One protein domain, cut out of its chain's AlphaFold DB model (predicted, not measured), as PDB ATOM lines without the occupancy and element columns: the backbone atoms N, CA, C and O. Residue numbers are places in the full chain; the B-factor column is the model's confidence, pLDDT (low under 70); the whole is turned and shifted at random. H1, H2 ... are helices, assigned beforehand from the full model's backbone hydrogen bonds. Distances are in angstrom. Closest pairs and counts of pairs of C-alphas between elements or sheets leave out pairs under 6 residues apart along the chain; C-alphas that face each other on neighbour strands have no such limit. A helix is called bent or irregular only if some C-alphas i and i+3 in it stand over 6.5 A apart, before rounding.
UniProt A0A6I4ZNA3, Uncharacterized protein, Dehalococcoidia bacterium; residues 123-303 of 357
ATOM      1  N   GLU A 123      70.499 -29.559  87.938       97.69
ATOM      2  CA  GLU A 123      71.767 -29.026  87.460       97.69
ATOM      3  C   GLU A 123      72.641 -28.505  88.609       97.69
ATOM      4  O   GLU A 123      73.815 -28.872  88.688       97.69
ATOM      5  N   ASN A 124      72.086 -27.703  89.531       97.50
ATOM      6  CA  ASN A 124      72.832 -27.206  90.692       97.50
ATOM      7  C   ASN A 124      73.230 -28.348  91.637       97.50
ATOM      8  O   ASN A 124      74.377 -28.405  92.077       97.50
ATOM      9  N   ILE A 125      72.314 -29.286  91.908       95.88
ATOM     10  CA  ILE A 125      72.581 -30.456  92.755       95.88
ATOM     11  C   ILE A 125      73.681 -31.335  92.135       95.88
ATOM     12  O   ILE A 125      74.630 -31.700  92.828       95.88
ATOM     13  N   ALA A 126      73.622 -31.619  90.830       96.31
ATOM     14  CA  ALA A 126      74.661 -32.376  90.132       96.31
ATOM     15  C   ALA A 126      76.028 -31.667  90.187       96.31
ATOM     16  O   ALA A 126      77.044 -32.307  90.451       96.31
ATOM     17  N   LEU A 127      76.075 -30.346  89.982       97.62
ATOM     18  CA  LEU A 127      77.323 -29.579  90.072       97.62
ATOM     19  C   LEU A 127      77.879 -29.532  91.510       97.62
ATOM     20  O   LEU A 127      79.087 -29.668  91.686       97.62
ATOM     21  N   ALA A 128      77.027 -29.418  92.535       96.56
ATOM     22  CA  ALA A 128      77.430 -29.475  93.945       96.56
ATOM     23  C   ALA A 128      77.977 -30.862  94.350       96.56
ATOM     24  O   ALA A 128      78.938 -30.961  95.110       96.56
ATOM     25  N   ILE A 129      77.434 -31.945  93.791       95.25
ATOM     26  CA  ILE A 129      77.970 -33.301  94.000       95.25
ATOM     27  C   ILE A 129      79.327 -33.475  93.296       95.25
ATOM     28  O   ILE A 129      80.222 -34.125  93.838       95.25
ATOM     29  N   LEU A 130      79.525 -32.867  92.119       97.25
ATOM     30  CA  LEU A 130      80.838 -32.829  91.460       97.25
ATOM     31  C   LEU A 130      81.857 -31.995  92.251       97.25
ATOM     32  O   LEU A 130      83.025 -32.379  92.293       97.25
ATOM     33  N   GLU A 131      81.444 -30.901  92.906       98.06
ATOM     34  CA  GLU A 131      82.304 -30.157  93.840       98.06
ATOM     35  C   GLU A 131      82.772 -31.062  94.989       98.06
ATOM     36  O   GLU A 131      83.967 -31.111  95.271       98.06
ATOM     37  N   ASP A 132      81.861 -31.820  95.608       96.00
ATOM     38  CA  ASP A 132      82.182 -32.721  96.726       96.00
ATOM     39  C   ASP A 132      83.126 -33.859  96.290       96.00
ATOM     40  O   ASP A 132      84.078 -34.189  97.004       96.00
ATOM     41  N   ARG A 133      82.926 -34.421  95.084       95.81
ATOM     42  CA  ARG A 133      83.846 -35.404  94.471       95.81
ATOM     43  C   ARG A 133      85.234 -34.792  94.204       95.81
ATOM     44  O   ARG A 133      86.242 -35.431  94.506       95.81
ATOM     45  N   ALA A 134      85.297 -33.555  93.706       97.81
ATOM     46  CA  ALA A 134      86.548 -32.843  93.430       97.81
ATOM     47  C   ALA A 134      87.324 -32.480  94.711       97.81
ATOM     48  O   ALA A 134      88.528 -32.724  94.799       97.81
ATOM     49  N   LEU A 135      86.641 -31.955  95.734       97.62
ATOM     50  CA  LEU A 135      87.240 -31.654  97.039       97.62
ATOM     51  C   LEU A 135      87.779 -32.917  97.717       97.62
ATOM     52  O   LEU A 135      88.902 -32.905  98.223       97.62
ATOM     53  N   ARG A 136      87.027 -34.028  97.662       95.88
ATOM     54  CA  ARG A 136      87.476 -35.333  98.168       95.88
ATOM     55  C   ARG A 136      88.760 -35.798  97.480       95.88
ATOM     56  O   ARG A 136      89.668 -36.243  98.179       95.88
ATOM     57  N   GLU A 137      88.888 -35.677  96.156       96.31
ATOM     58  CA  GLU A 137      90.146 -36.015  95.465       96.31
ATOM     59  C   GLU A 137      91.297 -35.098  95.917       96.31
ATOM     60  O   GLU A 137      92.368 -35.596  96.260       96.31
ATOM     61  N   ALA A 138      91.074 -33.782  95.998       97.62
ATOM     62  CA  ALA A 138      92.108 -32.808  96.361       97.62
ATOM     63  C   ALA A 138      92.714 -33.036  97.764       97.62
ATOM     64  O   ALA A 138      93.936 -32.940  97.939       97.62
ATOM     65  N   ILE A 139      91.883 -33.363  98.759       95.81
ATOM     66  CA  ILE A 139      92.324 -33.555 100.152       95.81
ATOM     67  C   ILE A 139      92.875 -34.959 100.440       95.81
ATOM     68  O   ILE A 139      93.735 -35.087 101.310       95.81
ATOM     69  N   THR A 140      92.423 -35.995  99.719       94.50
ATOM     70  CA  THR A 140      92.859 -37.390  99.943       94.50
ATOM     71  C   THR A 140      94.050 -37.809  99.079       94.50
ATOM     72  O   THR A 140      94.807 -38.698  99.473       94.50
ATOM     73  N   THR A 141      94.265 -37.184  97.914       95.75
ATOM     74  CA  THR A 141      95.383 -37.553  97.034       95.75
ATOM     75  C   THR A 141      96.742 -37.185  97.631       95.75
ATOM     76  O   THR A 141      96.943 -36.092  98.169       95.75
ATOM     77  N   GLY A 142      97.716 -38.086  97.483       94.69
ATOM     78  CA  GLY A 142      99.120 -37.821  97.808       94.69
ATOM     79  C   GLY A 142      99.868 -37.018  96.735       94.69
ATOM     80  O   GLY A 142     100.923 -36.460  97.029       94.69
ATOM     81  N   ASP A 143      99.338 -36.942  95.510       97.94
ATOM     82  CA  ASP A 143      99.994 -36.292  94.370       97.94
ATOM     83  C   ASP A 143      99.585 -34.815  94.234       97.94
ATOM     84  O   ASP A 143      98.402 -34.474  94.202       97.94
ATOM     85  N   ALA A 144     100.572 -33.922  94.140       97.12
ATOM     86  CA  ALA A 144     100.335 -32.479  94.084       97.12
ATOM     87  C   ALA A 144      99.692 -32.006  92.765       97.12
ATOM     88  O   ALA A 144      98.908 -31.060  92.784       97.12
ATOM     89  N   GLY A 145      99.983 -32.660  91.635       98.12
ATOM     90  CA  GLY A 145      99.394 -32.326  90.336       98.12
ATOM     91  C   GLY A 145      97.947 -32.799  90.224       98.12
ATOM     92  O   GLY A 145      97.095 -32.065  89.718       98.12
ATOM     93  N   ILE A 146      97.635 -33.978  90.774       98.38
ATOM     94  CA  ILE A 146      96.245 -34.436  90.936       98.38
ATOM     95  C   ILE A 146      95.488 -33.472  91.859       98.38
ATOM     96  O   ILE A 146      94.387 -33.048  91.511       98.38
ATOM     97  N   ARG A 147      96.092 -33.044  92.980       98.19
ATOM     98  CA  ARG A 147      95.480 -32.072  93.902       98.19
ATOM     99  C   ARG A 147      95.150 -30.744  93.232       98.19
ATOM    100  O   ARG A 147      94.024 -30.277  93.372       98.19
ATOM    101  N   GLU A 148      96.098 -30.138  92.514       98.56
ATOM    102  CA  GLU A 148      95.845 -28.878  91.802       98.56
ATOM    103  C   GLU A 148      94.739 -29.064  90.752       98.56
ATOM    104  O   GLU A 148      93.814 -28.257  90.680       98.56
ATOM    105  N   THR A 149      94.767 -30.165  89.993       98.69
ATOM    106  CA  THR A 149      93.743 -30.476  88.980       98.69
ATOM    107  C   THR A 149      92.347 -30.597  89.602       98.69
ATOM    108  O   THR A 149      91.393 -29.997  89.104       98.69
ATOM    109  N   ALA A 150      92.221 -31.323  90.713       98.69
ATOM    110  CA  ALA A 150      90.968 -31.487  91.444       98.69
ATOM    111  C   ALA A 150      90.471 -30.159  92.051       98.69
ATOM    112  O   ALA A 150      89.300 -29.804  91.910       98.69
ATOM    113  N   ALA A 151      91.369 -29.360  92.631       98.69
ATOM    114  CA  ALA A 151      91.040 -28.036  93.159       98.69
ATOM    115  C   ALA A 151      90.580 -27.059  92.053       98.69
ATOM    116  O   ALA A 151      89.646 -26.283  92.259       98.69
ATOM    117  N   ARG A 152      91.170 -27.135  90.850       98.81
ATOM    118  CA  ARG A 152      90.752 -26.351  89.670       98.81
ATOM    119  C   ARG A 152      89.388 -26.780  89.137       98.81
ATOM    120  O   ARG A 152      88.599 -25.917  88.757       98.81
ATOM    121  N   ARG A 153      89.072 -28.081  89.162       98.75
ATOM    122  CA  ARG A 153      87.720 -28.590  88.868       98.75
ATOM    123  C   ARG A 153      86.694 -28.033  89.855       98.75
ATOM    124  O   ARG A 153      85.695 -27.483  89.405       98.75
ATOM    125  N   PHE A 154      86.957 -28.089  91.166       98.69
ATOM    126  CA  PHE A 154      86.091 -27.467  92.181       98.69
ATOM    127  C   PHE A 154      85.864 -25.970  91.904       98.69
ATOM    128  O   PHE A 154      84.720 -25.526  91.837       98.69
ATOM    129  N   ALA A 155      86.939 -25.209  91.675       98.62
ATOM    130  CA  ALA A 155      86.868 -23.779  91.376       98.62
ATOM    131  C   ALA A 155      85.974 -23.482  90.156       98.62
ATOM    132  O   ALA A 155      85.094 -22.625  90.225       98.62
ATOM    133  N   ALA A 156      86.142 -24.231  89.062       98.75
ATOM    134  CA  ALA A 156      85.322 -24.090  87.861       98.75
ATOM    135  C   ALA A 156      83.850 -24.483  88.071       98.75
ATOM    136  O   ALA A 156      82.963 -23.810  87.551       98.75
ATOM    137  N   LEU A 157      83.577 -25.539  88.844       98.75
ATOM    138  CA  LEU A 157      82.215 -25.959  89.192       98.75
ATOM    139  C   LEU A 157      81.500 -24.887  90.026       98.75
ATOM    140  O   LEU A 157      80.374 -24.518  89.693       98.75
ATOM    141  N   ARG A 158      82.173 -24.317  91.035       98.38
ATOM    142  CA  ARG A 158      81.640 -23.208  91.843       98.38
ATOM    143  C   ARG A 158      81.347 -21.976  90.990       98.38
ATOM    144  O   ARG A 158      80.285 -21.378  91.136       98.38
ATOM    145  N   MET A 159      82.249 -21.619  90.073       98.31
ATOM    146  CA  MET A 159      82.030 -20.517  89.126       98.31
ATOM    147  C   MET A 159      80.832 -20.780  88.203       98.31
ATOM    148  O   MET A 159      79.994 -19.900  88.050       98.31
ATOM    149  N   ALA A 160      80.704 -21.989  87.645       98.56
ATOM    150  CA  ALA A 160      79.574 -22.357  86.786       98.56
ATOM    151  C   ALA A 160      78.225 -22.333  87.525       98.56
ATOM    152  O   ALA A 160      77.217 -21.936  86.949       98.56
ATOM    153  N   ARG A 161      78.197 -22.733  88.805       98.12
ATOM    154  CA  ARG A 161      76.988 -22.653  89.638       98.12
ATOM    155  C   ARG A 161      76.594 -21.207  89.951       98.12
ATOM    156  O   ARG A 161      75.418 -20.889  89.852       98.12
ATOM    157  N   LEU A 162      77.560 -20.341  90.274       96.00
ATOM    158  CA  LEU A 162      77.323 -18.914  90.555       96.00
ATOM    159  C   LEU A 162      76.879 -18.114  89.318       96.00
ATOM    160  O   LEU A 162      76.119 -17.160  89.460       96.00
ATOM    161  N   ASP A 163      77.354 -18.488  88.126       96.56
ATOM    162  CA  ASP A 163      76.932 -17.907  86.841       96.56
ATOM    163  C   ASP A 163      75.504 -18.345  86.456       96.56
ATOM    164  O   ASP A 163      74.735 -17.562  85.903       96.56
ATOM    165  N   ALA A 164      75.124 -19.581  86.807       95.69
ATOM    166  CA  ALA A 164      73.786 -20.122  86.570       95.69
ATOM    167  C   ALA A 164      72.732 -19.647  87.590       95.69
ATOM    168  O   ALA A 164      71.580 -19.435  87.209       95.69
ATOM    169  N   ASP A 165      73.093 -19.500  88.870       94.81
ATOM    170  CA  ASP A 165      72.198 -19.019  89.926       94.81
ATOM    171  C   ASP A 165      72.970 -18.285  91.038       94.81
ATOM    172  O   ASP A 165      73.777 -18.866  91.771       94.81
ATOM    173  N   SER A 166      72.687 -16.991  91.208       92.81
ATOM    174  CA  SER A 166      73.367 -16.133  92.186       92.81
ATOM    175  C   SER A 166      73.133 -16.553  93.641       92.81
ATOM    176  O   SER A 166      73.954 -16.233  94.502       92.81
ATOM    177  N   ARG A 167      72.073 -17.321  93.935       92.06
ATOM    178  CA  ARG A 167      71.758 -17.810  95.291       92.06
ATOM    179  C   ARG A 167      72.777 -18.828  95.806       92.06
ATOM    180  O   ARG A 167      72.896 -19.011  97.012       92.06
ATOM    181  N   VAL A 168      73.602 -19.401  94.922       94.06
ATOM    182  CA  VAL A 168      74.795 -20.195  95.284       94.06
ATOM    183  C   VAL A 168      75.859 -19.351  96.018       94.06
ATOM    184  O   VAL A 168      76.790 -19.884  96.620       94.06
ATOM    185  N   ALA A 169      75.708 -18.023  96.080       91.50
ATOM    186  CA  ALA A 169      76.451 -17.202  97.035       91.50
ATOM    187  C   ALA A 169      76.212 -17.623  98.503       91.50
ATOM    188  O   ALA A 169      77.094 -17.401  99.334       91.50
ATOM    189  N   HIS A 170      75.095 -18.291  98.818       90.31
ATOM    190  CA  HIS A 170      74.848 -18.861 100.142       90.31
ATOM    191  C   HIS A 170      75.896 -19.921 100.526       90.31
ATOM    192  O   HIS A 170      76.415 -19.854 101.641       90.31
ATOM    193  N   ASP A 171      76.311 -20.805  99.600       94.62
ATOM    194  CA  ASP A 171      77.433 -21.734  99.819       94.62
ATOM    195  C   ASP A 171      78.678 -20.974 100.304       94.62
ATOM    196  O   ASP A 171      79.296 -21.340 101.298       94.62
ATOM    197  N   ASN A 172      79.031 -19.879  99.625       93.69
ATOM    198  CA  ASN A 172      80.238 -19.103  99.917       93.69
ATOM    199  C   ASN A 172      80.224 -18.495 101.330       93.69
ATOM    200  O   ASN A 172      81.263 -18.486 101.994       93.69
ATOM    201  N   ASP A 173      79.085 -17.971 101.785       90.38
ATOM    202  CA  ASP A 173      78.955 -17.412 103.134       90.38
ATOM    203  C   ASP A 173      78.925 -18.509 104.203       90.38
ATOM    204  O   ASP A 173      79.645 -18.407 105.196       90.38
ATOM    205  N   GLN A 174      78.156 -19.583 104.009       92.00
ATOM    206  CA  GLN A 174      78.063 -20.660 104.998       92.00
ATOM    207  C   GLN A 174      79.372 -21.460 105.106       92.00
ATOM    208  O   GLN A 174      79.789 -21.806 106.207       92.00
ATOM    209  N   GLU A 175      80.111 -21.666 104.012       95.31
ATOM    210  CA  GLU A 175      81.482 -22.200 104.056       95.31
ATOM    211  C   GLU A 175      82.443 -21.263 104.808       95.31
ATOM    212  O   GLU A 175      83.356 -21.729 105.496       95.31
ATOM    213  N   ARG A 176      82.242 -19.937 104.711       92.44
ATOM    214  CA  ARG A 176      83.003 -18.937 105.480       92.44
ATOM    215  C   ARG A 176      82.643 -18.968 106.970       92.44
ATOM    216  O   ARG A 176      83.509 -18.649 107.781       92.44
ATOM    217  N   ILE A 177      81.420 -19.358 107.333       88.06
ATOM    218  CA  ILE A 177      80.894 -19.374 108.709       88.06
ATOM    219  C   ILE A 177      81.083 -20.755 109.361       88.06
ATOM    220  O   ILE A 177      81.928 -20.930 110.235       88.06
ATOM    221  N   GLU A 178      80.339 -21.759 108.913       90.19
ATOM    222  CA  GLU A 178      80.313 -23.109 109.485       90.19
ATOM    223  C   GLU A 178      81.533 -23.937 109.066       90.19
ATOM    224  O   GLU A 178      82.124 -24.655 109.874       90.19
ATOM    225  N   GLY A 179      81.952 -23.814 107.803       93.00
ATOM    226  CA  GLY A 179      83.074 -24.576 107.249       93.00
ATOM    227  C   GLY A 179      84.439 -24.179 107.822       93.00
ATOM    228  O   GLY A 179      85.300 -25.035 108.032       93.00
ATOM    229  N   THR A 180      84.636 -22.897 108.148       87.19
ATOM    230  CA  THR A 180      85.853 -22.431 108.839       87.19
ATOM    231  C   THR A 180      85.910 -22.904 110.288       87.19
ATOM    232  O   THR A 180      86.968 -23.348 110.729       87.19
ATOM    233  N   ALA A 181      84.785 -22.879 111.005       84.81
ATOM    234  CA  ALA A 181      84.685 -23.405 112.362       84.81
ATOM    235  C   ALA A 181      84.921 -24.932 112.388       84.81
ATOM    236  O   ALA A 181      85.772 -25.411 113.141       84.81
ATOM    237  N   ARG A 182      84.303 -25.684 111.461       90.00
ATOM    238  CA  ARG A 182      84.521 -27.132 111.295       90.00
ATOM    239  C   ARG A 182      85.971 -27.478 110.956       90.00
ATOM    240  O   ARG A 182      86.512 -28.421 111.526       90.00
ATOM    241  N   TYR A 183      86.634 -26.710 110.084       87.44
ATOM    242  CA  TYR A 183      88.070 -26.881 109.813       87.44
ATOM    243  C   TYR A 183      88.889 -26.845 111.111       87.44
ATOM    244  O   TYR A 183      89.774 -27.681 111.285       87.44
ATOM    245  N   LEU A 184      88.571 -25.955 112.061       81.38
ATOM    246  CA  LEU A 184      89.289 -25.901 113.336       81.38
ATOM    247  C   LEU A 184      89.093 -27.150 114.191       81.38
ATOM    248  O   LEU A 184      90.077 -27.594 114.782       81.38
ATOM    249  N   GLU A 185      87.910 -27.772 114.205       80.44
ATOM    250  CA  GLU A 185      87.710 -29.073 114.868       80.44
ATOM    251  C   GLU A 185      88.703 -30.122 114.351       80.44
ATOM    252  O   GLU A 185      89.456 -30.704 115.138       80.44
ATOM    253  N   HIS A 186      88.799 -30.261 113.023       84.00
ATOM    254  CA  HIS A 186      89.765 -31.149 112.375       84.00
ATOM    255  C   HIS A 186      91.230 -30.760 112.646       84.00
ATOM    256  O   HIS A 186      92.104 -31.628 112.619       84.00
ATOM    257  N   ARG A 187      91.551 -29.486 112.921       79.31
ATOM    258  CA  ARG A 187      92.914 -29.068 113.311       79.31
ATOM    259  C   ARG A 187      93.224 -29.326 114.786       79.31
ATOM    260  O   ARG A 187      94.357 -29.699 115.074       79.31
ATOM    261  N   MET A 188      92.256 -29.150 115.685       78.88
ATOM    262  CA  MET A 188      92.392 -29.388 117.129       78.88
ATOM    263  C   MET A 188      92.534 -30.877 117.445       78.88
ATOM    264  O   MET A 188      93.408 -31.257 118.219       78.88
ATOM    265  N   ALA A 189      91.693 -31.724 116.847       75.06
ATOM    266  CA  ALA A 189      91.692 -33.159 117.120       75.06
ATOM    267  C   ALA A 189      92.949 -33.888 116.610       75.06
ATOM    268  O   ALA A 189      93.262 -34.983 117.078       75.06
ATOM    269  N   GLY A 190      93.678 -33.292 115.657       77.19
ATOM    270  CA  GLY A 190      94.889 -33.884 115.092       77.19
ATOM    271  C   GLY A 190      94.625 -35.286 114.540       77.19
ATOM    272  O   GLY A 190      93.628 -35.513 113.859       77.19
ATOM    273  N   ASP A 191      95.499 -36.236 114.856       81.56
ATOM    274  CA  ASP A 191      95.402 -37.618 114.373       81.56
ATOM    275  C   ASP A 191      94.546 -38.538 115.279       81.56
ATOM    276  O   ASP A 191      94.635 -39.762 115.171       81.56
ATOM    277  N   ASP A 192      93.719 -37.991 116.184       81.38
ATOM    278  CA  ASP A 192      92.871 -38.789 117.085       81.38
ATOM    279  C   ASP A 192      91.634 -39.367 116.373       81.38
ATOM    280  O   ASP A 192      90.527 -38.829 116.433       81.38
ATOM    281  N   THR A 193      91.826 -40.519 115.729       82.44
ATOM    282  CA  THR A 193      90.803 -41.271 114.976       82.44
ATOM    283  C   THR A 193      89.589 -41.730 115.795       82.44
ATOM    284  O   THR A 193      88.652 -42.298 115.235       82.44
ATOM    285  N   ARG A 194      89.567 -41.498 117.115       77.81
ATOM    286  CA  ARG A 194      88.392 -41.742 117.971       77.81
ATOM    287  C   ARG A 194      87.314 -40.667 117.816       77.81
ATOM    288  O   ARG A 194      86.197 -40.873 118.280       77.81
ATOM    289  N   PHE A 195      87.640 -39.526 117.210       75.19
ATOM    290  CA  PHE A 195      86.723 -38.412 116.994       75.19
ATOM    291  C   PHE A 195      86.437 -38.204 115.501       75.19
ATOM    292  O   PHE A 195      87.340 -38.249 114.673       75.19
ATOM    293  N   PHE A 196      85.164 -37.977 115.162       76.12
ATOM    294  CA  PHE A 196      84.666 -37.940 113.781       76.12
ATOM    295  C   PHE A 196      85.341 -36.849 112.936       76.12
ATOM    296  O   PHE A 196      85.723 -37.102 111.795       76.12
ATOM    297  N   HIS A 197      85.575 -35.667 113.512       79.12
ATOM    298  CA  HIS A 197      86.280 -34.572 112.845       79.12
ATOM    299  C   HIS A 197      87.769 -34.560 113.217       79.12
ATOM    300  O   HIS A 197      88.254 -33.624 113.842       79.12
ATOM    301  N   HIS A 198      88.512 -35.613 112.855       79.31
ATOM    302  CA  HIS A 198      89.978 -35.649 112.976       79.31
ATOM    303  C   HIS A 198      90.677 -35.210 111.671       79.31
ATOM    304  O   HIS A 198      90.075 -35.194 110.595       79.31
ATOM    305  N   ALA A 199      91.963 -34.854 111.736       73.75
ATOM    306  CA  ALA A 199      92.733 -34.231 110.646       73.75
ATOM    307  C   ALA A 199      92.925 -35.098 109.382       73.75
ATOM    308  O   ALA A 199      93.456 -34.616 108.375       73.75
ATOM    309  N   GLY A 200      92.514 -36.366 109.440       77.81
ATOM    310  CA  GLY A 200      92.558 -37.338 108.348       77.81
ATOM    311  C   GLY A 200      91.179 -37.806 107.874       77.81
ATOM    312  O   GLY A 200      91.121 -38.874 107.286       77.81
ATOM    313  N   ASN A 201      90.107 -37.063 108.181       84.62
ATOM    314  CA  ASN A 201      88.722 -37.394 107.807       84.62
ATOM    315  C   ASN A 201      87.937 -36.161 107.296       84.62
ATOM    316  O   ASN A 201      86.741 -36.018 107.549       84.62
ATOM    317  N   TYR A 202      88.614 -35.223 106.618       84.69
ATOM    318  CA  TYR A 202      87.987 -34.023 106.025       84.69
ATOM    319  C   TYR A 202      87.019 -34.362 104.873       84.69
ATOM    320  O   TYR A 202      86.247 -33.515 104.433       84.69
ATOM    321  N   GLU A 203      87.088 -35.584 104.349       83.88
ATOM    322  CA  GLU A 203      86.248 -36.105 103.277       83.88
ATOM    323  C   GLU A 203      84.914 -36.698 103.752       83.88
ATOM    324  O   GLU A 203      84.074 -37.050 102.913       83.88
ATOM    325  N   TRP A 204      84.704 -36.835 105.066       76.69
ATOM    326  CA  TRP A 204      83.394 -37.180 105.612       76.69
ATOM    327  C   TRP A 204      82.491 -35.943 105.627       76.69
ATOM    328  O   TRP A 204      82.959 -34.813 105.730       76.69
ATOM    329  N   GLY A 205      81.190 -36.138 105.414       75.81
ATOM    330  CA  GLY A 205      80.274 -35.039 105.096       75.81
ATOM    331  C   GLY A 205      80.301 -34.581 103.630       75.81
ATOM    332  O   GLY A 205      79.303 -34.040 103.170       75.81
ATOM    333  N   LEU A 206      81.371 -34.847 102.860       83.12
ATOM    334  CA  LEU A 206      81.386 -34.656 101.399       83.12
ATOM    335  C   LEU A 206      80.620 -35.797 100.710       83.12
ATOM    336  O   LEU A 206      81.223 -36.727 100.164       83.12
ATOM    337  N   PHE A 207      79.289 -35.785 100.765       70.31
ATOM    338  CA  PHE A 207      78.470 -36.867 100.209       70.31
ATOM    339  C   PHE A 207      78.349 -36.754  98.688       70.31
ATOM    340  O   PHE A 207      77.296 -36.449  98.134       70.31
ATOM    341  N   GLY A 208      79.445 -37.104  98.012       57.25
ATOM    342  CA  GLY A 208      79.546 -37.244  96.561       57.25
ATOM    343  C   GLY A 208      78.636 -38.323  95.948       57.25
ATOM    344  O   GLY A 208      78.840 -38.700  94.799       57.25
ATOM    345  N   ASP A 209      77.661 -38.855  96.679       60.19
ATOM    346  CA  ASP A 209      76.676 -39.825  96.210       60.19
ATOM    347  C   ASP A 209      75.325 -39.580  96.919       60.19
ATOM    348  O   ASP A 209      75.240 -39.714  98.145       60.19
ATOM    349  N   PRO A 210      74.249 -39.242  96.179       56.16
ATOM    350  CA  PRO A 210      72.897 -39.138  96.724       56.16
ATOM    351  C   PRO A 210      72.393 -40.393  97.445       56.16
ATOM    352  O   PRO A 210      71.536 -40.251  98.319       56.16
ATOM    353  N   GLN A 211      72.908 -41.591  97.138       58.66
ATOM    354  CA  GLN A 211      72.555 -42.810  97.870       58.66
ATOM    355  C   GLN A 211      73.093 -42.774  99.308       58.66
ATOM    356  O   GLN A 211      72.339 -43.052 100.238       58.66
ATOM    357  N   GLN A 212      74.334 -42.318  99.523       63.34
ATOM    358  CA  GLN A 212      74.889 -42.142 100.876       63.34
ATOM    359  C   GLN A 212      74.024 -41.184 101.712       63.34
ATOM    360  O   GLN A 212      73.745 -41.456 102.878       63.34
ATOM    361  N   ARG A 213      73.512 -40.102 101.103       66.12
ATOM    362  CA  ARG A 213      72.553 -39.188 101.752       66.12
ATOM    363  C   ARG A 213      71.239 -39.889 102.133       66.12
ATOM    364  O   ARG A 213      70.740 -39.660 103.233       66.12
ATOM    365  N   GLN A 214      70.686 -40.738 101.259       61.44
ATOM    366  CA  GLN A 214      69.479 -41.525 101.565       61.44
ATOM    367  C   GLN A 214      69.710 -42.498 102.734       61.44
ATOM    368  O   GLN A 214      68.846 -42.621 103.601       61.44
ATOM    369  N   GLU A 215      70.879 -43.140 102.797       64.31
ATOM    370  CA  GLU A 215      71.252 -44.081 103.866       64.31
ATOM    371  C   GLU A 215      71.320 -43.414 105.253       64.31
ATOM    372  O   GLU A 215      70.972 -44.045 106.249       64.31
ATOM    373  N   MET A 216      71.681 -42.125 105.326       62.94
ATOM    374  CA  MET A 216      71.680 -41.336 106.573       62.94
ATOM    375  C   MET A 216      70.345 -40.636 106.876       62.94
ATOM    376  O   MET A 216      70.241 -39.947 107.886       62.94
ATOM    377  N   GLN A 217      69.329 -40.782 106.016       76.31
ATOM    378  CA  GLN A 217      67.980 -40.217 106.192       76.31
ATOM    379  C   GLN A 217      67.909 -38.675 106.324       76.31
ATOM    380  O   GLN A 217      66.884 -38.138 106.741       76.31
ATOM    381  N   VAL A 218      68.957 -37.944 105.919       80.81
ATOM    382  CA  VAL A 218      69.011 -36.468 105.976       80.81
ATOM    383  C   VAL A 218      68.247 -35.850 104.790       80.81
ATOM    384  O   VAL A 218      68.607 -36.161 103.652       80.81
ATOM    385  N   PRO A 219      67.254 -34.960 104.995       88.31
ATOM    386  CA  PRO A 219      66.451 -34.347 103.927       88.31
ATOM    387  C   PRO A 219      67.220 -33.600 102.813       88.31
ATOM    388  O   PRO A 219      68.292 -33.036 103.040       88.31
ATOM    389  N   VAL A 220      66.597 -33.561 101.626       89.31
ATOM    390  CA  VAL A 220      66.680 -32.545 100.551       89.31
ATOM    391  C   VAL A 220      67.285 -31.214 100.975       89.31
ATOM    392  O   VAL A 220      68.469 -30.916 100.780       89.31
ATOM    393  N   LYS A 221      66.412 -30.427 101.606       90.50
ATOM    394  CA  LYS A 221      66.678 -29.049 102.018       90.50
ATOM    395  C   LYS A 221      67.763 -28.972 103.080       90.50
ATOM    396  O   LYS A 221      68.681 -28.166 102.963       90.50
ATOM    397  N   GLN A 222      67.705 -29.851 104.081       87.31
ATOM    398  CA  GLN A 222      68.630 -29.813 105.212       87.31
ATOM    399  C   GLN A 222      70.082 -30.124 104.807       87.31
ATOM    400  O   GLN A 222      71.006 -29.531 105.369       87.31
ATOM    401  N   TYR A 223      70.310 -31.012 103.826       89.06
ATOM    402  CA  TYR A 223      71.669 -31.291 103.356       89.06
ATOM    403  C   TYR A 223      72.243 -30.150 102.510       89.06
ATOM    404  O   TYR A 223      73.249 -29.559 102.904       89.06
ATOM    405  N   PHE A 224      71.625 -29.821 101.370       90.00
ATOM    406  CA  PHE A 224      72.209 -28.843 100.439       90.00
ATOM    407  C   PHE A 224      72.030 -27.389 100.882       90.00
ATOM    408  O   PHE A 224      72.874 -26.572 100.538       90.00
ATOM    409  N   GLY A 225      70.987 -27.072 101.656       88.06
ATOM    410  CA  GLY A 225      70.752 -25.739 102.214       88.06
ATOM    411  C   GLY A 225      71.454 -25.471 103.551       88.06
ATOM    412  O   GLY A 225      71.333 -24.364 104.062       88.06
ATOM    413  N   PHE A 226      72.170 -26.446 104.139       86.00
ATOM    414  CA  PHE A 226      72.978 -26.203 105.346       86.00
ATOM    415  C   PHE A 226      74.110 -27.215 105.597       86.00
ATOM    416  O   PHE A 226      75.283 -26.842 105.603       86.00
ATOM    417  N   ILE A 227      73.792 -28.497 105.832       86.81
ATOM    418  CA  ILE A 227      74.750 -29.458 106.424       86.81
ATOM    419  C   ILE A 227      76.003 -29.655 105.552       86.81
ATOM    420  O   ILE A 227      77.105 -29.832 106.077       86.81
ATOM    421  N   ARG A 228      75.866 -29.568 104.225       91.50
ATOM    422  CA  ARG A 228      76.984 -29.661 103.277       91.50
ATOM    423  C   ARG A 228      78.096 -28.635 103.546       91.50
ATOM    424  O   ARG A 228      79.270 -28.942 103.325       91.50
ATOM    425  N   PHE A 229      77.761 -27.434 104.022       92.75
ATOM    426  CA  PHE A 229      78.694 -26.302 104.127       92.75
ATOM    427  C   PHE A 229      79.774 -26.490 105.202       92.75
ATOM    428  O   PHE A 229      80.895 -26.002 105.042       92.75
ATOM    429  N   TYR A 230      79.483 -27.282 106.242       91.69
ATOM    430  CA  TYR A 230      80.471 -27.718 107.232       91.69
ATOM    431  C   TYR A 230      81.638 -28.473 106.584       91.69
ATOM    432  O   TYR A 230      82.799 -28.148 106.819       91.69
ATOM    433  N   ALA A 231      81.332 -29.493 105.775       92.94
ATOM    434  CA  ALA A 231      82.339 -30.376 105.193       92.94
ATOM    435  C   ALA A 231      83.026 -29.742 103.978       92.94
ATOM    436  O   ALA A 231      84.252 -29.741 103.896       92.94
ATOM    437  N   SER A 232      82.252 -29.147 103.066       96.19
ATOM    438  CA  SER A 232      82.782 -28.474 101.869       96.19
ATOM    439  C   SER A 232      83.710 -27.312 102.229       96.19
ATOM    440  O   SER A 232      84.864 -27.305 101.799       96.19
ATOM    441  N   GLY A 233      83.295 -26.398 103.112       96.19
ATOM    442  CA  GLY A 233      84.146 -25.282 103.538       96.19
ATOM    443  C   GLY A 233      85.403 -25.739 104.284       96.19
ATOM    444  O   GLY A 233      86.490 -25.204 104.042       96.19
ATOM    445  N   ALA A 234      85.301 -26.788 105.110       94.94
ATOM    446  CA  ALA A 234      86.464 -27.370 105.775       94.94
ATOM    447  C   ALA A 234      87.443 -28.029 104.786       94.94
ATOM    448  O   ALA A 234      88.659 -27.860 104.909       94.94
ATOM    449  N   ALA A 235      86.928 -28.726 103.772       96.94
ATOM    450  CA  ALA A 235      87.717 -29.339 102.709       96.94
ATOM    451  C   ALA A 235      88.377 -28.306 101.778       96.94
ATOM    452  O   ALA A 235      89.515 -28.510 101.349       96.94
ATOM    453  N   VAL A 236      87.731 -27.165 101.508       98.19
ATOM    454  CA  VAL A 236      88.339 -26.046 100.762       98.19
ATOM    455  C   VAL A 236      89.520 -25.455 101.536       98.19
ATOM    456  O   VAL A 236      90.600 -25.282 100.972       98.19
ATOM    457  N   LEU A 237      89.368 -25.212 102.842       95.56
ATOM    458  CA  LEU A 237      90.462 -24.731 103.699       95.56
ATOM    459  C   LEU A 237      91.594 -25.757 103.809       95.56
ATOM    460  O   LEU A 237      92.768 -25.404 103.712       95.56
ATOM    461  N   ARG A 238      91.253 -27.046 103.912       95.38
ATOM    462  CA  ARG A 238      92.231 -28.137 103.865       95.38
ATOM    463  C   ARG A 238      92.956 -28.215 102.518       95.38
ATOM    464  O   ARG A 238      94.143 -28.528 102.490       95.38
ATOM    465  N   THR A 239      92.282 -27.892 101.417       97.50
ATOM    466  CA  THR A 239      92.893 -27.803 100.082       97.50
ATOM    467  C   THR A 239      93.862 -26.621  99.997       97.50
ATOM    468  O   THR A 239      94.979 -26.794  99.518       97.50
ATOM    469  N   LEU A 240      93.495 -25.453 100.537       97.12
ATOM    470  CA  LEU A 240      94.372 -24.278 100.639       97.12
ATOM    471  C   LEU A 240      95.635 -24.561 101.482       97.12
ATOM    472  O   LEU A 240      96.743 -24.243 101.044       97.12
ATOM    473  N   ASP A 241      95.493 -25.234 102.631       93.38
ATOM    474  CA  ASP A 241      96.613 -25.751 103.441       93.38
ATOM    475  C   ASP A 241      97.549 -26.648 102.609       93.38
ATOM    476  O   ASP A 241      98.770 -26.486 102.619       93.38
ATOM    477  N   LEU A 242      96.973 -27.615 101.886       95.00
ATOM    478  CA  LEU A 242      97.697 -28.636 101.120       95.00
ATOM    479  C   LEU A 242      98.294 -28.128  99.795       95.00
ATOM    480  O   LEU A 242      99.079 -28.851  99.170       95.00
ATOM    481  N   LEU A 243      97.936 -26.912  99.375       96.00
ATOM    482  CA  LEU A 243      98.577 -26.141  98.304       96.00
ATOM    483  C   LEU A 243      99.591 -25.113  98.850       96.00
ATOM    484  O   LEU A 243     100.359 -24.538  98.080       96.00
ATOM    485  N   GLY A 244      99.642 -24.900 100.171       93.56
ATOM    486  CA  GLY A 244     100.572 -23.971 100.820       93.56
ATOM    487  C   GLY A 244     100.210 -22.492 100.646       93.56
ATOM    488  O   GLY A 244     101.105 -21.644 100.620       93.56
ATOM    489  N   VAL A 245      98.921 -22.167 100.501       92.62
ATOM    490  CA  VAL A 245      98.466 -20.794 100.231       92.62
ATOM    491  C   VAL A 245      98.692 -19.890 101.446       92.62
ATOM    492  O   VAL A 245      98.201 -20.147 102.544       92.62
ATOM    493  N   ALA A 246      99.430 -18.797 101.252       90.31
ATOM    494  CA  ALA A 246      99.667 -17.788 102.282       90.31
ATOM    495  C   ALA A 246      98.525 -16.754 102.343       90.31
ATOM    496  O   ALA A 246      97.897 -16.456 101.331       90.31
ATOM    497  N   GLY A 247      98.286 -16.164 103.519       84.88
ATOM    498  CA  GLY A 247      97.310 -15.078 103.690       84.88
ATOM    499  C   GLY A 247      95.837 -15.513 103.707       84.88
ATOM    500  O   GLY A 247      94.950 -14.673 103.545       84.88
ATOM    501  N   VAL A 248      95.557 -16.815 103.853       88.12
ATOM    502  CA  VAL A 248      94.191 -17.375 103.830       88.12
ATOM    503  C   VAL A 248      93.345 -16.834 104.983       88.12
ATOM    504  O   VAL A 248      92.231 -16.373 104.751       88.12
ATOM    505  N   ALA A 249      93.876 -16.838 106.210       82.88
ATOM    506  CA  ALA A 249      93.146 -16.383 107.392       82.88
ATOM    507  C   ALA A 249      92.793 -14.890 107.298       82.88
ATOM    508  O   ALA A 249      91.654 -14.505 107.550       82.88
ATOM    509  N   GLU A 250      93.745 -14.065 106.865       82.81
ATOM    510  CA  GLU A 250      93.584 -12.628 106.652       82.81
ATOM    511  C   GLU A 250      92.605 -12.324 105.508       82.81
ATOM    512  O   GLU A 250      91.817 -11.383 105.598       82.81
ATOM    513  N   SER A 251      92.602 -13.141 104.449       85.88
ATOM    514  CA  SER A 251      91.664 -13.018 103.324       85.88
ATOM    515  C   SER A 251      90.229 -13.378 103.714       85.88
ATOM    516  O   SER A 251      89.290 -12.684 103.321       85.88
ATOM    517  N   VAL A 252      90.064 -14.438 104.511       87.50
ATOM    518  CA  VAL A 252      88.768 -14.921 105.007       87.50
ATOM    519  C   VAL A 252      88.184 -13.971 106.058       87.50
ATOM    520  O   VAL A 252      87.023 -13.583 105.953       87.50
ATOM    521  N   GLN A 253      89.002 -13.480 106.999       82.44
ATOM    522  CA  GLN A 253      88.625 -12.386 107.913       82.44
ATOM    523  C   GLN A 253      88.329 -11.083 107.150       82.44
ATOM    524  O   GLN A 253      87.424 -10.331 107.505       82.44
ATOM    525  N   GLY A 254      89.030 -10.838 106.040       82.50
ATOM    526  CA  GLY A 254      88.738  -9.756 105.097       82.50
ATOM    527  C   GLY A 254      87.381  -9.864 104.386       82.50
ATOM    528  O   GLY A 254      86.982  -8.896 103.740       82.50
ATOM    529  N   GLY A 255      86.672 -10.991 104.522       85.19
ATOM    530  CA  GLY A 255      85.310 -11.226 104.030       85.19
ATOM    531  C   GLY A 255      85.199 -12.171 102.830       85.19
ATOM    532  O   GLY A 255      84.085 -12.559 102.470       85.19
ATOM    533  N   LYS A 256      86.320 -12.591 102.223       92.38
ATOM    534  CA  LYS A 256      86.303 -13.579 101.127       92.38
ATOM    535  C   LYS A 256      85.836 -14.943 101.653       92.38
ATOM    536  O   LYS A 256      86.201 -15.340 102.757       92.38
ATOM    537  N   SER A 257      85.081 -15.697 100.852       94.75
ATOM    538  CA  SER A 257      84.844 -17.114 101.154       94.75
ATOM    539  C   SER A 257      86.121 -17.939 100.938       94.75
ATOM    540  O   SER A 257      86.974 -17.540 100.135       94.75
ATOM    541  N   PRO A 258      86.263 -19.110 101.586       96.12
ATOM    542  CA  PRO A 258      87.351 -20.037 101.285       96.12
ATOM    543  C   PRO A 258      87.417 -20.386  99.789       96.12
ATOM    544  O   PRO A 258      88.502 -20.402  99.206       96.12
ATOM    545  N   ALA A 259      86.259 -20.580  99.145       98.00
ATOM    546  CA  ALA A 259      86.175 -20.870  97.716       98.00
ATOM    547  C   ALA A 259      86.702 -19.713  96.849       98.00
ATOM    548  O   ALA A 259      87.460 -19.956  95.913       98.00
ATOM    549  N   ALA A 260      86.389 -18.456  97.186       97.25
ATOM    550  CA  ALA A 260      86.912 -17.288  96.474       97.25
ATOM    551  C   ALA A 260      88.443 -17.168  96.593       97.25
ATOM    552  O   ALA A 260      89.113 -16.884  95.602       97.25
ATOM    553  N   VAL A 261      89.010 -17.449  97.776       97.75
ATOM    554  CA  VAL A 261      90.473 -17.486  97.978       97.75
ATOM    555  C   VAL A 261      91.124 -18.587  97.130       97.75
ATOM    556  O   VAL A 261      92.188 -18.364  96.556       97.75
ATOM    557  N   LEU A 262      90.481 -19.753  97.003       98.25
ATOM    558  CA  LEU A 262      90.978 -20.860  96.182       98.25
ATOM    559  C   LEU A 262      90.893 -20.565  94.673       98.25
ATOM    560  O   LEU A 262      91.862 -20.815  93.959       98.25
ATOM    561  N   ILE A 263      89.788 -19.981  94.196       98.38
ATOM    562  CA  ILE A 263      89.618 -19.545  92.795       98.38
ATOM    563  C   ILE A 263      90.705 -18.526  92.411       98.38
ATOM    564  O   ILE A 263      91.365 -18.684  91.382       98.38
ATOM    565  N   GLU A 264      90.933 -17.519  93.260       97.88
ATOM    566  CA  GLU A 264      91.945 -16.473  93.054       97.88
ATOM    567  C   GLU A 264      93.374 -17.031  93.075       97.88
ATOM    568  O   GLU A 264      94.180 -16.675  92.216       97.88
ATOM    569  N   HIS A 265      93.684 -17.943  94.003       98.06
ATOM    570  CA  HIS A 265      94.995 -18.594  94.078       98.06
ATOM    571  C   HIS A 265      95.307 -19.448  92.838       98.06
ATOM    572  O   HIS A 265      96.422 -19.395  92.320       98.06
ATOM    573  N   LEU A 266      94.329 -20.224  92.360       98.25
ATOM    574  CA  LEU A 266      94.484 -21.109  91.202       98.25
ATOM    575  C   LEU A 266      94.424 -20.369  89.855       98.25
ATOM    576  O   LEU A 266      94.734 -20.961  88.821       98.25
ATOM    577  N   GLY A 267      94.007 -19.097  89.851       97.62
ATOM    578  CA  GLY A 267      93.900 -18.276  88.646       97.62
ATOM    579  C   GLY A 267      92.882 -18.790  87.626       97.62
ATOM    580  O   GLY A 267      93.062 -18.559  86.432       97.62
ATOM    581  N   VAL A 268      91.842 -19.510  88.069       96.94
ATOM    582  CA  VAL A 268      90.806 -20.059  87.177       96.94
ATOM    583  C   VAL A 268      89.949 -18.919  86.627       96.94
ATOM    584  O   VAL A 268      89.381 -18.133  87.384       96.94
ATOM    585  N   THR A 269      89.858 -18.819  85.302       96.06
ATOM    586  CA  THR A 269      89.106 -17.769  84.607       96.06
ATOM    587  C   THR A 269      87.835 -18.325  83.969       96.06
ATOM    588  O   THR A 269      87.707 -19.528  83.749       96.06
ATOM    589  N   GLY A 270      86.910 -17.444  83.575       92.31
ATOM    590  CA  GLY A 270      85.712 -17.836  82.817       92.31
ATOM    591  C   GLY A 270      86.007 -18.579  81.502       92.31
ATOM    592  O   GLY A 270      85.156 -19.324  81.028       92.31
ATOM    593  N   ALA A 271      87.213 -18.437  80.934       94.56
ATOM    594  CA  ALA A 271      87.629 -19.184  79.745       94.56
ATOM    595  C   ALA A 271      88.002 -20.651  80.048       94.56
ATOM    596  O   ALA A 271      87.912 -21.495  79.159       94.56
ATOM    597  N   ASP A 272      88.394 -20.965  81.287       95.12
ATOM    598  CA  ASP A 272      88.742 -22.322  81.724       95.12
ATOM    599  C   ASP A 272      87.503 -23.145  82.128       95.12
ATOM    600  O   ASP A 272      87.522 -24.376  82.049       95.12
ATOM    601  N   VAL A 273      86.425 -22.474  82.564       97.81
ATOM    602  CA  VAL A 273      85.267 -23.095  83.235       97.81
ATOM    603  C   VAL A 273      84.664 -24.242  82.426       97.81
ATOM    604  O   VAL A 273      84.536 -25.348  82.947       97.81
ATOM    605  N   SER A 274      84.326 -24.028  81.151       98.12
ATOM    606  CA  SER A 274      83.646 -25.055  80.345       98.12
ATOM    607  C   SER A 274      84.480 -26.327  80.160       98.12
ATOM    608  O   SER A 274      83.917 -27.420  80.159       98.12
ATOM    609  N   GLN A 275      85.808 -26.205  80.045       98.50
ATOM    610  CA  GLN A 275      86.698 -27.364  79.943       98.50
ATOM    611  C   GLN A 275      86.829 -28.068  81.294       98.50
ATOM    612  O   GLN A 275      86.636 -29.276  81.367       98.50
ATOM    613  N   LEU A 276      87.076 -27.329  82.379       98.62
ATOM    614  CA  LEU A 276      87.254 -27.913  83.712       98.62
ATOM    615  C   LEU A 276      85.974 -28.580  84.250       98.62
ATOM    616  O   LEU A 276      86.062 -29.593  84.941       98.62
ATOM    617  N   VAL A 277      84.786 -28.073  83.899       98.56
ATOM    618  CA  VAL A 277      83.497 -28.723  84.208       98.56
ATOM    619  C   VAL A 277      83.299 -30.000  83.380       98.56
ATOM    620  O   VAL A 277      82.818 -31.002  83.914       98.56
ATOM    621  N   ALA A 278      83.706 -30.013  82.105       98.25
ATOM    622  CA  ALA A 278      83.692 -31.228  81.286       98.25
ATOM    623  C   ALA A 278      84.691 -32.281  81.808       98.25
ATOM    624  O   ALA A 278      84.333 -33.450  81.943       98.25
ATOM    625  N   ASP A 279      85.899 -31.860  82.192       98.44
ATOM    626  CA  ASP A 279      86.925 -32.712  82.801       98.44
ATOM    627  C   ASP A 279      86.468 -33.278  84.153       98.44
ATOM    628  O   ASP A 279      86.791 -34.417  84.482       98.44
ATOM    629  N   ALA A 280      85.710 -32.505  84.941       98.12
ATOM    630  CA  ALA A 280      85.120 -32.970  86.194       98.12
ATOM    631  C   ALA A 280      84.044 -34.041  85.962       98.12
ATOM    632  O   ALA A 280      84.052 -35.065  86.640       98.12
ATOM    633  N   ARG A 281      83.156 -33.856  84.974       97.69
ATOM    634  CA  ARG A 281      82.177 -34.888  84.587       97.69
ATOM    635  C   ARG A 281      82.875 -36.159  84.101       97.69
ATOM    636  O   ARG A 281      82.610 -37.233  84.626       97.69
ATOM    637  N   ALA A 282      83.837 -36.032  83.186       97.62
ATOM    638  CA  ALA A 282      84.592 -37.170  82.661       97.62
ATOM    639  C   ALA A 282      85.418 -37.909  83.734       97.62
ATOM    640  O   ALA A 282      85.604 -39.119  83.636       97.62
ATOM    641  N   ALA A 283      85.910 -37.207  84.760       96.88
ATOM    642  CA  ALA A 283      86.630 -37.823  85.874       96.88
ATOM    643  C   ALA A 283      85.695 -38.508  86.884       96.88
ATOM    644  O   ALA A 283      86.011 -39.600  87.359       96.88
ATOM    645  N   TYR A 284      84.570 -37.873  87.226       95.50
ATOM    646  CA  TYR A 284      83.798 -38.205  88.426       95.50
ATOM    647  C   TYR A 284      82.401 -38.786  88.167       95.50
ATOM    648  O   TYR A 284      81.787 -39.260  89.117       95.50
ATOM    649  N   ASP A 285      81.878 -38.747  86.940       94.94
ATOM    650  CA  ASP A 285      80.532 -39.209  86.550       94.94
ATOM    651  C   ASP A 285      80.618 -40.147  85.330       94.94
ATOM    652  O   ASP A 285      79.966 -39.963  84.306       94.94
ATOM    653  N   GLN A 286      81.501 -41.144  85.430       92.19
ATOM    654  CA  GLN A 286      81.884 -42.032  84.320       92.19
ATOM    655  C   GLN A 286      80.734 -42.923  83.814       92.19
ATOM    656  O   GLN A 286      80.772 -43.366  82.667       92.19
ATOM    657  N   ASP A 287      79.720 -43.155  84.653       92.19
ATOM    658  CA  ASP A 287      78.537 -43.960  84.337       92.19
ATOM    659  C   ASP A 287      77.344 -43.123  83.815       92.19
ATOM    660  O   ASP A 287      76.299 -43.698  83.515       92.19
ATOM    661  N   ASP A 288      77.473 -41.788  83.722       91.75
ATOM    662  CA  ASP A 288      76.412 -40.837  83.309       91.75
ATOM    663  C   ASP A 288      75.112 -40.974  84.139       91.75
ATOM    664  O   ASP A 288      73.988 -40.901  83.639       91.75
ATOM    665  N   THR A 289      75.261 -41.226  85.447       92.31
ATOM    666  CA  THR A 289      74.139 -41.493  86.372       92.31
ATOM    667  C   THR A 289      73.799 -40.311  87.272       92.31
ATOM    668  O   THR A 289      72.687 -40.247  87.808       92.31
ATOM    669  N   LEU A 290      74.720 -39.355  87.446       92.44
ATOM    670  CA  LEU A 290      74.556 -38.282  88.422       92.44
ATOM    671  C   LEU A 290      73.350 -37.385  88.132       92.44
ATOM    672  O   LEU A 290      72.689 -36.959  89.078       92.44
ATOM    673  N   MET A 291      73.032 -37.119  86.861       94.69
ATOM    674  CA  MET A 291      71.874 -36.283  86.526       94.69
ATOM    675  C   MET A 291      70.564 -36.939  86.982       94.69
ATOM    676  O   MET A 291      69.790 -36.309  87.693       94.69
ATOM    677  N   ALA A 292      70.360 -38.228  86.694       93.19
ATOM    678  CA  ALA A 292      69.165 -38.956  87.128       93.19
ATOM    679  C   ALA A 292      69.052 -39.058  88.665       93.19
ATOM    680  O   ALA A 292      67.947 -39.103  89.212       93.19
ATOM    681  N   ALA A 293      70.178 -39.080  89.386       90.94
ATOM    682  CA  ALA A 293      70.192 -39.017  90.849       90.94
ATOM    683  C   ALA A 293      69.889 -37.598  91.381       90.94
ATOM    684  O   ALA A 293      69.218 -37.445  92.405       90.94
ATOM    685  N   ALA A 294      70.331 -36.557  90.671       93.62
ATOM    686  CA  ALA A 294      70.050 -35.161  90.993       93.62
ATOM    687  C   ALA A 294      68.598 -34.753  90.674       93.62
ATOM    688  O   ALA A 294      67.995 -34.025  91.455       93.62
ATOM    689  N   GLU A 295      67.993 -35.283  89.607       94.94
ATOM    690  CA  GLU A 295      66.559 -35.146  89.294       94.94
ATOM    691  C   GLU A 295      65.675 -35.722  90.412       94.94
ATOM    692  O   GLU A 295      64.698 -35.097  90.832       94.94
ATOM    693  N   GLN A 296      66.044 -36.890  90.952       92.81
ATOM    694  CA  GLN A 296      65.369 -37.488  92.109       92.81
ATOM    695  C   GLN A 296      65.526 -36.624  93.368       92.81
ATOM    696  O   GLN A 296      64.562 -36.446  94.113       92.81
ATOM    697  N   ALA A 297      66.712 -36.053  93.597       91.31
ATOM    698  CA  ALA A 297      66.966 -35.154  94.720       91.31
ATOM    699  C   ALA A 297      66.193 -33.824  94.602       91.31
ATOM    700  O   ALA A 297      65.599 -33.386  95.583       91.31
ATOM    701  N   ALA A 298      66.129 -33.224  93.410       93.88
ATOM    702  CA  ALA A 298      65.328 -32.034  93.121       93.88
ATOM    703  C   ALA A 298      63.824 -32.297  93.320       93.88
ATOM    704  O   ALA A 298      63.125 -31.520  93.971       93.88
ATOM    705  N   THR A 299      63.334 -33.439  92.824       94.19
ATOM    706  CA  THR A 299      61.938 -33.873  93.005       94.19
ATOM    707  C   THR A 299      61.602 -34.073  94.484       94.19
ATOM    708  O   THR A 299      60.543 -33.644  94.936       94.19
ATOM    709  N   ALA A 300      62.510 -34.684  95.252       91.50
ATOM    710  CA  ALA A 300      62.342 -34.856  96.690       91.50
ATOM    711  C   ALA A 300      62.339 -33.506  97.432       91.50
ATOM    712  O   ALA A 300      61.412 -33.261  98.200       91.50
ATOM    713  N   ALA A 301      63.278 -32.596  97.139       91.69
ATOM    714  CA  ALA A 301      63.330 -31.253  97.733       91.69
ATOM    715  C   ALA A 301      62.021 -30.465  97.540       91.69
ATOM    716  O   ALA A 301      61.533 -29.832  98.473       91.69
ATOM    717  N   ALA A 302      61.420 -30.556  96.348       92.12
ATOM    718  CA  ALA A 302      60.137 -29.926  96.027       92.12
ATOM    719  C   ALA A 302      58.921 -30.570  96.730       92.12
ATOM    720  O   ALA A 302      57.832 -29.997  96.711       92.12
ATOM    721  N   SER A 303      59.090 -31.754  97.328       90.88
ATOM    722  CA  SER A 303      58.060 -32.474  98.094       90.88
ATOM    723  C   SER A 303      58.264 -32.434  99.613       90.88
ATOM    724  O   SER A 303      57.398 -32.897 100.353       90.88
TER     725      SER A 303
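This is residues 123 to 303 of the 357 residues of an uncharacterized protein of Dehalococcoidia bacterium (UniProt A0A6I4ZNA3). A compact block of mostly crossed helices is built on an up-and-down bundle of three, H1, H2 and H5, in which each helix runs against the one before it in the chain. H8 crosses the hairpin of H1 and H2 on one side and H3 crosses H5 on the other, while H7 packs on H2, H3 and H5, and H9 caps the end where H1 and H5 begin. The printed part has 181 residues with nine named helices, H1 to H9 in chain order, and no named strand; the class is all helix. The radius of gyration of the C-alphas is 15.3 A, and the rounded outline spans 42 by 40 by 31 A.

H5, residues 220 to 243, is the longest helix by residues, with 24 residues, and has a kink of 34 degrees near residue 229. H1, residues 123 to 140, touches it at Ile 139 and Thr 239, C-alphas 5.8 A apart, the same way at a shallow tilt of 34.8 degrees, only just short of steep. H2, residues 144 to 164, forms a hairpin with H1, opposite ways at 19 degrees; the closest C-alphas, of Ala 138 and Arg 147, are 4.2 A apart. H3, residues 166 to 188, touches H5 at a steep tilt of 60 degrees, with C-alphas 179 and 233 at 3.9 A. H8, residues 270 to 284, touches H2 at 65 degrees, a steep tilt, C-alphas 156 and 273 being closest at 4.7 A; H8 and H3 are apart. H7, residues 258 to 266, touches H2, with C-alphas 155 and 263 closest at 5.2 A. H6, residues 248 to 253, forms a hairpin with H7, the closest C-alphas, 252 and 258, 6.5 A apart. H9, residues 290 to 301, touches H5 with residues 297 to 301 alone, C-alphas 220 and 301 being closest at 4.6 A. H4, residues 210 to 215, only just touches H9, with 3 pairs of C-alphas within 8 A, the closest 210 and 293 at 6.5 A. Every O i to N i+4 pair is within hydrogen-bond range in H1, H2, H4, H6, H7 and H9, against 14 of 19 in H3, 15 of 20 in H5 and 9 of 11 in H8.

H1 begins at C-alpha 123 (71.767, -29.026, 87.460) and H9 ends at C-alpha 301 (63.330, -31.253, 97.733). From first to last C-alpha H3 measures 34.1 A, H5 32.6 A, H2 30.2 A, H1 25.9 A and H8 21.2 A. H5 and H8 are irregular: C-alphas 225 and 228 are 7.4 A apart, and 271 and 274 are 7.1 A apart.

The C-alphas farthest apart, of Arg 194 and Ala 271, are 44.4 A apart. The printed part has no cut, and the link from H3 to H4, residues 189 to 209, is long. Residues 208 to 216 have pLDDT under 70.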